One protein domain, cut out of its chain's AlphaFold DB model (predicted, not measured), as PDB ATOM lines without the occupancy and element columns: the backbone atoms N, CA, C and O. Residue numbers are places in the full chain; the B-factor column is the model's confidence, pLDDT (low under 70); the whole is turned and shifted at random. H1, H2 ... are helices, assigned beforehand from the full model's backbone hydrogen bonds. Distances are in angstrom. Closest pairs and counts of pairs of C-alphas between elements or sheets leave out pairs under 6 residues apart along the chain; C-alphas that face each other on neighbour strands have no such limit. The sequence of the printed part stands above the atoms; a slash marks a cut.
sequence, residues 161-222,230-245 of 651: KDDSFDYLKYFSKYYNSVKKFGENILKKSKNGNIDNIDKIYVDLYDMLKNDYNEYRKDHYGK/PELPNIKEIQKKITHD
ATOM      1  N   LYS A 161     -15.531 -58.853  22.344       54.06
ATOM      2  CA  LYS A 161     -14.936 -60.192  22.166       54.06
ATOM      3  C   LYS A 161     -14.819 -60.620  20.694       54.06
ATOM      4  O   LYS A 161     -14.543 -61.783  20.436       54.06
ATOM      5  N   ASP A 162     -15.095 -59.712  19.761       56.62
ATOM      6  CA  ASP A 162     -15.077 -59.971  18.318       56.62
ATOM      7  C   ASP A 162     -13.679 -59.741  17.734       56.62
ATOM      8  O   ASP A 162     -13.087 -58.681  17.952       56.62
ATOM      9  N   ASP A 163     -13.201 -60.676  16.911       55.00
ATOM     10  CA  ASP A 163     -11.891 -60.592  16.245       55.00
ATOM     11  C   ASP A 163     -11.811 -59.451  15.206       55.00
ATOM     12  O   ASP A 163     -10.727 -59.037  14.793       55.00
ATOM     13  N   SER A 164     -12.956 -58.887  14.805       59.41
ATOM     14  CA  SER A 164     -13.072 -57.773  13.849       59.41
ATOM     15  C   SER A 164     -12.835 -56.396  14.501       59.41
ATOM     16  O   SER A 164     -13.622 -55.454  14.352       59.41
ATOM     17  N   PHE A 165     -11.750 -56.262  15.270       65.19
ATOM     18  CA  PHE A 165     -11.383 -54.990  15.890       65.19
ATOM     19  C   PHE A 165     -10.563 -54.114  14.930       65.19
ATOM     20  O   PHE A 165      -9.369 -54.320  14.726       65.19
ATOM     21  N   ASP A 166     -11.196 -53.089  14.357       74.38
ATOM     22  CA  ASP A 166     -10.519 -52.079  13.533       74.38
ATOM     23  C   ASP A 166      -9.677 -51.128  14.408       74.38
ATOM     24  O   ASP A 166     -10.098 -50.025  14.790       74.38
ATOM     25  N   TYR A 167      -8.463 -51.584  14.733       75.38
ATOM     26  CA  TYR A 167      -7.462 -50.824  15.479       75.38
ATOM     27  C   TYR A 167      -7.191 -49.458  14.836       75.38
ATOM     28  O   TYR A 167      -7.145 -48.458  15.547       75.38
ATOM     29  N   LEU A 168      -7.062 -49.370  13.508       76.44
ATOM     30  CA  LEU A 168      -6.723 -48.120  12.811       76.44
ATOM     31  C   LEU A 168      -7.810 -47.051  12.993       76.44
ATOM     32  O   LEU A 168      -7.511 -45.905  13.346       76.44
ATOM     33  N   LYS A 169      -9.081 -47.426  12.826       81.38
ATOM     34  CA  LYS A 169     -10.235 -46.547  13.068       81.38
ATOM     35  C   LYS A 169     -10.370 -46.167  14.539       81.38
ATOM     36  O   LYS A 169     -10.718 -45.022  14.832       81.38
ATOM     37  N   TYR A 170     -10.053 -47.077  15.462       79.75
ATOM     38  CA  TYR A 170     -10.022 -46.782  16.895       79.75
ATOM     39  C   TYR A 170      -8.909 -45.785  17.268       79.75
ATOM     40  O   TYR A 170      -9.205 -44.738  17.848       79.75
ATOM     41  N   PHE A 171      -7.660 -46.042  16.858       81.94
ATOM     42  CA  PHE A 171      -6.522 -45.129  17.038       81.94
ATOM     43  C   PHE A 171      -6.808 -43.746  16.436       81.94
ATOM     44  O   PHE A 171      -6.500 -42.734  17.065       81.94
ATOM     45  N   SER A 172      -7.435 -43.692  15.255       84.12
ATOM     46  CA  SER A 172      -7.849 -42.442  14.606       84.12
ATOM     47  C   SER A 172      -8.943 -41.705  15.391       84.12
ATOM     48  O   SER A 172      -8.799 -40.507  15.650       84.12
ATOM     49  N   LYS A 173     -10.009 -42.395  15.831       86.69
ATOM     50  CA  LYS A 173     -11.070 -41.788  16.657       86.69
ATOM     51  C   LYS A 173     -10.478 -41.193  17.937       86.69
ATOM     52  O   LYS A 173     -10.715 -40.024  18.221       86.69
ATOM     53  N   TYR A 174      -9.651 -41.959  18.651       87.56
ATOM     54  CA  TYR A 174      -9.044 -41.511  19.903       87.56
ATOM     55  C   TYR A 174      -8.089 -40.323  19.709       87.56
ATOM     56  O   TYR A 174      -8.241 -39.300  20.376       87.56
ATOM     57  N   TYR A 175      -7.152 -40.420  18.756       89.81
ATOM     58  CA  TYR A 175      -6.204 -39.346  18.438       89.81
ATOM     59  C   TYR A 175      -6.925 -38.026  18.140       89.81
ATOM     60  O   TYR A 175      -6.587 -36.984  18.706       89.81
ATOM     61  N   ASN A 176      -7.958 -38.068  17.292       89.88
ATOM     62  CA  ASN A 176      -8.725 -36.879  16.930       89.88
ATOM     63  C   ASN A 176      -9.495 -36.302  18.127       89.88
ATOM     64  O   ASN A 176      -9.524 -35.082  18.293       89.88
ATOM     65  N   SER A 177     -10.064 -37.148  18.991       90.75
ATOM     66  CA  SER A 177     -10.760 -36.695  20.196       90.75
ATOM     67  C   SER A 177      -9.824 -36.033  21.215       90.75
ATOM     68  O   SER A 177     -10.135 -34.942  21.691       90.75
ATOM     69  N   VAL A 178      -8.657 -36.620  21.508       90.81
ATOM     70  CA  VAL A 178      -7.693 -36.025  22.456       90.81
ATOM     71  C   VAL A 178      -7.047 -34.762  21.880       90.81
ATOM     72  O   VAL A 178      -6.888 -33.771  22.593       90.81
ATOM     73  N   LYS A 179      -6.754 -34.733  20.572       91.44
ATOM     74  CA  LYS A 179      -6.316 -33.511  19.878       91.44
ATOM     75  C   LYS A 179      -7.365 -32.395  19.992       91.44
ATOM     76  O   LYS A 179      -7.006 -31.281  20.363       91.44
ATOM     77  N   LYS A 180      -8.649 -32.697  19.748       91.25
ATOM     78  CA  LYS A 180      -9.759 -31.740  19.905       91.25
ATOM     79  C   LYS A 180      -9.878 -31.238  21.349       91.25
ATOM     80  O   LYS A 180     -10.031 -30.038  21.549       91.25
ATOM     81  N   PHE A 181      -9.755 -32.117  22.346       90.75
ATOM     82  CA  PHE A 181      -9.741 -31.715  23.757       90.75
ATOM     83  C   PHE A 181      -8.597 -30.725  24.055       90.75
ATOM     84  O   PHE A 181      -8.841 -29.658  24.618       90.75
ATOM     85  N   GLY A 182      -7.378 -31.011  23.580       90.44
ATOM     86  CA  GLY A 182      -6.230 -30.100  23.693       90.44
ATOM     87  C   GLY A 182      -6.454 -28.729  23.036       90.44
ATOM     88  O   GLY A 182      -6.010 -27.709  23.557       90.44
ATOM     89  N   GLU A 183      -7.190 -28.675  21.925       88.81
ATOM     90  CA  GLU A 183      -7.600 -27.415  21.291       88.81
ATOM     91  C   GLU A 183      -8.704 -26.687  22.075       88.81
ATOM     92  O   GLU A 183      -8.678 -25.459  22.163       88.81
ATOM     93  N   ASN A 184      -9.662 -27.415  22.658       88.00
ATOM     94  CA  ASN A 184     -10.765 -26.852  23.441       88.00
ATOM     95  C   ASN A 184     -10.266 -26.146  24.715       88.00
ATOM     96  O   ASN A 184     -10.701 -25.028  25.000       88.00
ATOM     97  N   ILE A 185      -9.322 -26.749  25.448       88.88
ATOM     98  CA  ILE A 185      -8.746 -26.140  26.663       88.88
ATOM     99  C   ILE A 185      -7.915 -24.890  26.346       88.88
ATOM    100  O   ILE A 185      -8.009 -23.888  27.053       88.88
ATOM    101  N   LEU A 186      -7.188 -24.891  25.223       87.06
ATOM    102  CA  LEU A 186      -6.470 -23.708  24.739       87.06
ATOM    103  C   LEU A 186      -7.430 -22.582  24.326       87.06
ATOM    104  O   LEU A 186      -7.193 -21.434  24.697       87.06
ATOM    105  N   LYS A 187      -8.536 -22.892  23.636       83.88
ATOM    106  CA  LYS A 187      -9.560 -21.903  23.236       83.88
ATOM    107  C   LYS A 187     -10.275 -21.246  24.424       83.88
ATOM    108  O   LYS A 187     -10.643 -20.082  24.319       83.88
ATOM    109  N   LYS A 188     -10.469 -21.965  25.538       77.12
ATOM    110  CA  LYS A 188     -11.057 -21.403  26.772       77.12
ATOM    111  C   LYS A 188     -10.055 -20.599  27.613       77.12
ATOM    112  O   LYS A 188     -10.467 -19.718  28.363       77.12
ATOM    113  N   SER A 189      -8.749 -20.846  27.472       76.88
ATOM    114  CA  SER A 189      -7.719 -20.055  28.157       76.88
ATOM    115  C   SER A 189      -7.644 -18.619  27.617       76.88
ATOM    116  O   SER A 189      -7.617 -18.387  26.405       76.88
ATOM    117  N   LYS A 190      -7.567 -17.630  28.515       64.62
ATOM    118  CA  LYS A 190      -7.441 -16.213  28.128       64.62
ATOM    119  C   LYS A 190      -6.164 -16.023  27.296       64.62
ATOM    120  O   LYS A 190      -5.066 -16.349  27.751       64.62
ATOM    121  N   ASN A 191      -6.331 -15.506  26.078       59.22
ATOM    122  CA  ASN A 191      -5.302 -15.315  25.045       59.22
ATOM    123  C   ASN A 191      -4.587 -16.601  24.569       59.22
ATOM    124  O   ASN A 191      -3.486 -16.513  24.024       59.22
ATOM    125  N   GLY A 192      -5.164 -17.793  24.769       59.56
ATOM    126  CA  GLY A 192      -4.533 -19.047  24.341       59.56
ATOM    127  C   GLY A 192      -3.253 -19.401  25.114       59.56
ATOM    128  O   GLY A 192      -2.418 -20.149  24.597       59.56
ATOM    129  N   ASN A 193      -3.037 -18.831  26.309       64.31
ATOM    130  CA  ASN A 193      -1.830 -19.106  27.083       64.31
ATOM    131  C   ASN A 193      -1.990 -20.312  28.019       64.31
ATOM    132  O   ASN A 193      -2.902 -20.351  28.838       64.31
ATOM    133  N   ILE A 194      -1.036 -21.244  27.962       67.00
ATOM    134  CA  ILE A 194      -0.980 -22.428  28.832       67.00
ATOM    135  C   ILE A 194      -0.809 -22.044  30.306       67.00
ATOM    136  O   ILE A 194      -1.360 -22.726  31.163       67.00
ATOM    137  N   ASP A 195      -0.138 -20.930  30.614       70.56
ATOM    138  CA  ASP A 195      -0.027 -20.445  32.001       70.56
ATOM    139  C   ASP A 195      -1.387 -19.990  32.584       70.56
ATOM    140  O   ASP A 195      -1.509 -19.816  33.794       70.56
ATOM    141  N   ASN A 196      -2.409 -19.824  31.729       72.06
ATOM    142  CA  ASN A 196      -3.799 -19.520  32.083       72.06
ATOM    143  C   ASN A 196      -4.727 -20.756  31.976       72.06
ATOM    144  O   ASN A 196      -5.947 -20.591  31.953       72.06
ATOM    145  N   ILE A 197      -4.185 -21.975  31.840       79.44
ATOM    146  CA  ILE A 197      -4.952 -23.233  31.869       79.44
ATOM    147  C   ILE A 197      -4.844 -23.843  33.266       79.44
ATOM    148  O   ILE A 197      -3.739 -24.042  33.773       79.44
ATOM    149  N   ASP A 198      -5.981 -24.208  33.862       82.88
ATOM    150  CA  ASP A 198      -5.984 -24.934  35.130       82.88
ATOM    151  C   ASP A 198      -5.197 -26.239  35.019       82.88
ATOM    152  O   ASP A 198      -5.425 -27.059  34.124       82.88
ATOM    153  N   LYS A 199      -4.283 -26.450  35.973       87.00
ATOM    154  CA  LYS A 199      -3.332 -27.565  35.947       87.00
ATOM    155  C   LYS A 199      -4.016 -28.922  35.758       87.00
ATOM    156  O   LYS A 199      -3.455 -29.774  35.075       87.00
ATOM    157  N   ILE A 200      -5.224 -29.112  36.298       89.12
ATOM    158  CA  ILE A 200      -5.988 -30.350  36.117       89.12
ATOM    159  C   ILE A 200      -6.194 -30.707  34.636       89.12
ATOM    160  O   ILE A 200      -6.031 -31.867  34.276       89.12
ATOM    161  N   TYR A 201      -6.454 -29.740  33.750       89.56
ATOM    162  CA  TYR A 201      -6.626 -30.009  32.318       89.56
ATOM    163  C   TYR A 201      -5.316 -30.372  31.610       89.56
ATOM    164  O   TYR A 201      -5.342 -31.130  30.641       89.56
ATOM    165  N   VAL A 202      -4.175 -29.883  32.105       88.81
ATOM    166  CA  VAL A 202      -2.845 -30.278  31.610       88.81
ATOM    167  C   VAL A 202      -2.511 -31.699  32.075       88.81
ATOM    168  O   VAL A 202      -2.191 -32.547  31.247       88.81
ATOM    169  N   ASP A 203      -2.691 -31.990  33.367       89.94
ATOM    170  CA  ASP A 203      -2.567 -33.333  33.956       89.94
ATOM    171  C   ASP A 203      -3.463 -34.369  33.230       89.94
ATOM    172  O   ASP A 203      -3.044 -35.504  32.996       89.94
ATOM    173  N   LEU A 204      -4.690 -33.976  32.858       91.88
ATOM    174  CA  LEU A 204      -5.644 -34.790  32.095       91.88
ATOM    175  C   LEU A 204      -5.230 -34.969  30.627       91.88
ATOM    176  O   LEU A 204      -5.337 -36.076  30.100       91.88
ATOM    177  N   TYR A 205      -4.734 -33.920  29.965       91.75
ATOM    178  CA  TYR A 205      -4.208 -34.036  28.601       91.75
ATOM    179  C   TYR A 205      -3.019 -35.004  28.552       91.75
ATOM    180  O   TYR A 205      -2.979 -35.901  27.707       91.75
ATOM    181  N   ASP A 206      -2.082 -34.864  29.492       90.00
ATOM    182  CA  ASP A 206      -0.898 -35.716  29.573       90.00
ATOM    183  C   ASP A 206      -1.254 -37.164  29.950       90.00
ATOM    184  O   ASP A 206      -0.627 -38.090  29.438       90.00
ATOM    185  N   MET A 207      -2.292 -37.400  30.764       90.25
ATOM    186  CA  MET A 207      -2.852 -38.744  30.984       90.25
ATOM    187  C   MET A 207      -3.324 -39.376  29.666       90.25
ATOM    188  O   MET A 207      -2.810 -40.424  29.281       90.25
ATOM    189  N   LEU A 208      -4.241 -38.722  28.944       90.25
ATOM    190  CA  LEU A 208      -4.789 -39.225  27.673       90.25
ATOM    191  C   LEU A 208      -3.688 -39.450  26.620       90.25
ATOM    192  O   LEU A 208      -3.730 -40.400  25.836       90.25
ATOM    193  N   LYS A 209      -2.671 -38.583  26.609       90.12
ATOM    194  CA  LYS A 209      -1.497 -38.715  25.744       90.12
ATOM    195  C   LYS A 209      -0.620 -39.914  26.116       90.12
ATOM    196  O   LYS A 209      -0.175 -40.630  25.218       90.12
ATOM    197  N   ASN A 210      -0.361 -40.139  27.402       86.56
ATOM    198  CA  ASN A 210       0.402 -41.301  27.860       86.56
ATOM    199  C   ASN A 210      -0.350 -42.598  27.543       86.56
ATOM    200  O   ASN A 210       0.237 -43.499  26.954       86.56
ATOM    201  N   ASP A 211      -1.656 -42.631  27.816       83.81
ATOM    202  CA  ASP A 211      -2.551 -43.755  27.529       83.81
ATOM    203  C   ASP A 211      -2.548 -44.145  26.038       83.81
ATOM    204  O   ASP A 211      -2.485 -45.325  25.687       83.81
ATOM    205  N   TYR A 212      -2.557 -43.150  25.144       85.19
ATOM    206  CA  TYR A 212      -2.396 -43.363  23.703       85.19
ATOM    207  C   TYR A 212      -1.024 -43.927  23.337       85.19
ATOM    208  O   TYR A 212      -0.926 -44.855  22.533       85.19
ATOM    209  N   ASN A 213       0.042 -43.347  23.893       83.31
ATOM    210  CA  ASN A 213       1.418 -43.698  23.557       83.31
ATOM    211  C   ASN A 213       1.803 -45.096  24.068       83.31
ATOM    212  O   ASN A 213       2.533 -45.799  23.372       83.31
ATOM    213  N   GLU A 214       1.287 -45.502  25.230       80.94
ATOM    214  CA  GLU A 214       1.372 -46.857  25.791       80.94
ATOM    215  C   GLU A 214       0.739 -47.865  24.816       80.94
ATOM    216  O   GLU A 214       1.440 -48.675  24.207       80.94
ATOM    217  N   TYR A 215      -0.554 -47.707  24.522       77.00
ATOM    218  CA  TYR A 215      -1.292 -48.602  23.624       77.00
ATOM    219  C   TYR A 215      -0.735 -48.625  22.181       77.00
ATOM    220  O   TYR A 215      -0.660 -49.679  21.545       77.00
ATOM    221  N   ARG A 216      -0.266 -47.479  21.665       81.12
ATOM    222  CA  ARG A 216       0.428 -47.366  20.366       81.12
ATOM    223  C   ARG A 216       1.738 -48.151  20.344       81.12
ATOM    224  O   ARG A 216       2.024 -48.822  19.354       81.12
ATOM    225  N   LYS A 217       2.544 -48.033  21.401       81.12
ATOM    226  CA  LYS A 217       3.834 -48.719  21.543       81.12
ATOM    227  C   LYS A 217       3.649 -50.232  21.621       81.12
ATOM    228  O   LYS A 217       4.458 -50.949  21.039       81.12
ATOM    229  N   ASP A 218       2.598 -50.698  22.285       77.75
ATOM    230  CA  ASP A 218       2.333 -52.129  22.428       77.75
ATOM    231  C   ASP A 218       1.812 -52.737  21.113       77.75
ATOM    232  O   ASP A 218       2.299 -53.782  20.685       77.75
ATOM    233  N   HIS A 219       0.905 -52.052  20.404       73.06
ATOM    234  CA  HIS A 219       0.336 -52.555  19.145       73.06
ATOM    235  C   HIS A 219       1.275 -52.425  17.923       73.06
ATOM    236  O   HIS A 219       1.247 -53.262  17.021       73.06
ATOM    237  N   TYR A 220       2.119 -51.387  17.862       74.38
ATOM    238  CA  TYR A 220       3.047 -51.155  16.738       74.38
ATOM    239  C   TYR A 220       4.529 -51.363  17.111       74.38
ATOM    240  O   TYR A 220       5.433 -50.959  16.377       74.38
ATOM    241  N   GLY A 221       4.801 -51.997  18.253       67.31
ATOM    242  CA  GLY A 221       6.146 -52.175  18.794       67.31
ATOM    243  C   GLY A 221       7.030 -53.131  17.987       67.31
ATOM    244  O   GLY A 221       6.738 -54.318  17.880       67.31
ATOM    245  N   LYS A 222       8.168 -52.615  17.499       53.34
ATOM    246  CA  LYS A 222       9.335 -53.305  16.892       53.34
ATOM    247  C   LYS A 222       9.126 -54.196  15.653       53.34
ATOM    248  O   LYS A 222      10.008 -54.175  14.803       53.34
ATOM    249  N   PRO A 230       0.386 -41.383  14.069       85.56
ATOM    250  CA  PRO A 230       1.146 -40.226  14.538       85.56
ATOM    251  C   PRO A 230       1.070 -40.099  16.063       85.56
ATOM    252  O   PRO A 230       0.048 -40.406  16.669       85.56
ATOM    253  N   GLU A 231       2.135 -39.617  16.698       88.06
ATOM    254  CA  GLU A 231       2.118 -39.336  18.138       88.06
ATOM    255  C   GLU A 231       1.237 -38.124  18.443       88.06
ATOM    256  O   GLU A 231       1.207 -37.156  17.677       88.06
ATOM    257  N   LEU A 232       0.527 -38.160  19.573       91.12
ATOM    258  CA  LEU A 232      -0.215 -36.992  20.035       91.12
ATOM    259  C   LEU A 232       0.769 -35.839  20.309       91.12
ATOM    260  O   LEU A 232       1.762 -36.048  21.017       91.12
ATOM    261  N   PRO A 233       0.518 -34.624  19.784       91.19
ATOM    262  CA  PRO A 233       1.396 -33.475  19.996       91.19
ATOM    263  C   PRO A 233       1.496 -33.116  21.483       91.19
ATOM    264  O   PRO A 233       0.735 -33.593  22.323       91.19
ATOM    265  N   ASN A 234       2.465 -32.295  21.865       90.31
ATOM    266  CA  ASN A 234       2.430 -31.651  23.179       90.31
ATOM    267  C   ASN A 234       1.411 -30.502  23.163       90.31
ATOM    268  O   ASN A 234       1.249 -29.830  22.144       90.31
ATOM    269  N   ILE A 235       0.784 -30.187  24.300       87.62
ATOM    270  CA  ILE A 235      -0.121 -29.026  24.412       87.62
ATOM    271  C   ILE A 235       0.558 -27.712  23.953       87.62
ATOM    272  O   ILE A 235      -0.055 -26.891  23.274       87.62
ATOM    273  N   LYS A 236       1.875 -27.576  24.185       86.69
ATOM    274  CA  LYS A 236       2.734 -26.475  23.693       86.69
ATOM    275  C   LYS A 236       2.918 -26.431  22.166       86.69
ATOM    276  O   LYS A 236       3.280 -25.390  21.626       86.69
ATOM    277  N   GLU A 237       2.690 -27.531  21.454       89.06
ATOM    278  CA  GLU A 237       2.693 -27.579  19.983       89.06
ATOM    279  C   GLU A 237       1.309 -27.267  19.411       89.06
ATOM    280  O   GLU A 237       1.224 -26.565  18.402       89.06
ATOM    281  N   ILE A 238       0.233 -27.710  20.078       87.81
ATOM    282  CA  ILE A 238      -1.138 -27.292  19.741       87.81
ATOM    283  C   ILE A 238      -1.255 -25.767  19.880       87.81
ATOM    284  O   ILE A 238      -1.708 -25.102  18.950       87.81
ATOM    285  N   GLN A 239      -0.749 -25.205  20.986       86.06
ATOM    286  CA  GLN A 239      -0.704 -23.760  21.224       86.06
ATOM    287  C   GLN A 239      -0.032 -23.011  20.067       86.06
ATOM    288  O   GLN A 239      -0.620 -22.088  19.514       86.06
ATOM    289  N   LYS A 240       1.173 -23.437  19.656       86.19
ATOM    290  CA  LYS A 240       1.914 -22.807  18.550       86.19
ATOM    291  C   LYS A 240       1.127 -22.788  17.239       86.19
ATOM    292  O   LYS A 240       1.210 -21.791  16.530       86.19
ATOM    293  N   LYS A 241       0.375 -23.853  16.930       84.81
ATOM    294  CA  LYS A 241      -0.487 -23.904  15.738       84.81
ATOM    295  C   LYS A 241      -1.643 -22.911  15.857       84.81
ATOM    296  O   LYS A 241      -1.720 -22.006  15.043       84.81
ATOM    297  N   ILE A 242      -2.417 -22.958  16.944       81.75
ATOM    298  CA  ILE A 242      -3.527 -22.012  17.175       81.75
ATOM    299  C   ILE A 242      -3.045 -20.548  17.124       81.75
ATOM    300  O   ILE A 242      -3.682 -19.709  16.494       81.75
ATOM    301  N   THR A 243      -1.896 -20.223  17.730       76.88
ATOM    302  CA  THR A 243      -1.316 -18.866  17.677       76.88
ATOM    303  C   THR A 243      -0.839 -18.460  16.275       76.88
ATOM    304  O   THR A 243      -0.824 -17.269  15.968       76.88
ATOM    305  N   HIS A 244      -0.430 -19.409  15.431       75.69
ATOM    306  CA  HIS A 244      -0.095 -19.147  14.030       75.69
ATOM    307  C   HIS A 244      -1.361 -18.904  13.199       75.69
ATOM    308  O   HIS A 244      -1.438 -17.920  12.464       75.69
ATOM    309  N   ASP A 245      -2.365 -19.762  13.359       71.12
ATOM    310  CA  ASP A 245      -3.606 -19.724  12.586       71.12
ATOM    311  C   ASP A 245      -4.375 -18.416  12.856       71.12
ATOM    312  O   ASP A 245      -4.739 -17.719  11.911       71.12
TER     313      ASP A 245
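AT A GLANCE: This is residues 161 to 222 and 230 to 245 of the 651 residues of the protein "CIR protein PIR protein" of Plasmodium vinckei brucechwatti (UniProt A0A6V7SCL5). A long helical hairpin makes the body, H1 and H2 side by side and running opposite ways, with the shorter H3 packing crosswise on the later part of H1. Residues 161 to 166 stick out beyond H1. The printed part has 78 residues with three named helices, H1, H2 and H3, and no named strand: all helix, loose, with a radius of gyration of the C-alphas of 14.4 A and spans of 46 by 25 by 24 A.

IN THESE COORDINATES: H1, residues 167 to 188, begins at C-alpha 167 (-7.462, -50.824, 15.479) and is 31.7 A long. H2, residues 199 to 219, measures 30.3 A. H3, residues 235 to 245, measures 15.4 A and ends at C-alpha 245 (-3.606, -19.724, 12.586).

HOW THE PARTS SIT: H1 and H2 form a helical hairpin and touch, closest at the C-alphas of Gly 182 and Tyr 205, 6.6 A apart, at a shallow tilt of 16 degrees. H1 touches H3 with residues 182 to 186 alone, closest at the C-alphas of Gly 182 and Ile 235, 6.2 A, only just about perpendicular at 70.1 degrees. H2 and H3 are close but not clearly touching, with the closest C-alphas, Tyr 205 and Ile 235, 7.7 A apart. In H1, H2 and H3 every O i to N i+4 pair is within hydrogen-bond range.

THE WHOLE: The C-alphas farthest apart, Asp 163 and Asn 191, are 46.6 A apart. Residues 223 to 229 are not printed, and C-alphas 222 and 230 are 15.6 A apart across this cut. The link from H1 to H2 is short. The pLDDT is under 70 at residues 161 to 165, 190 to 194 and 221 to 222.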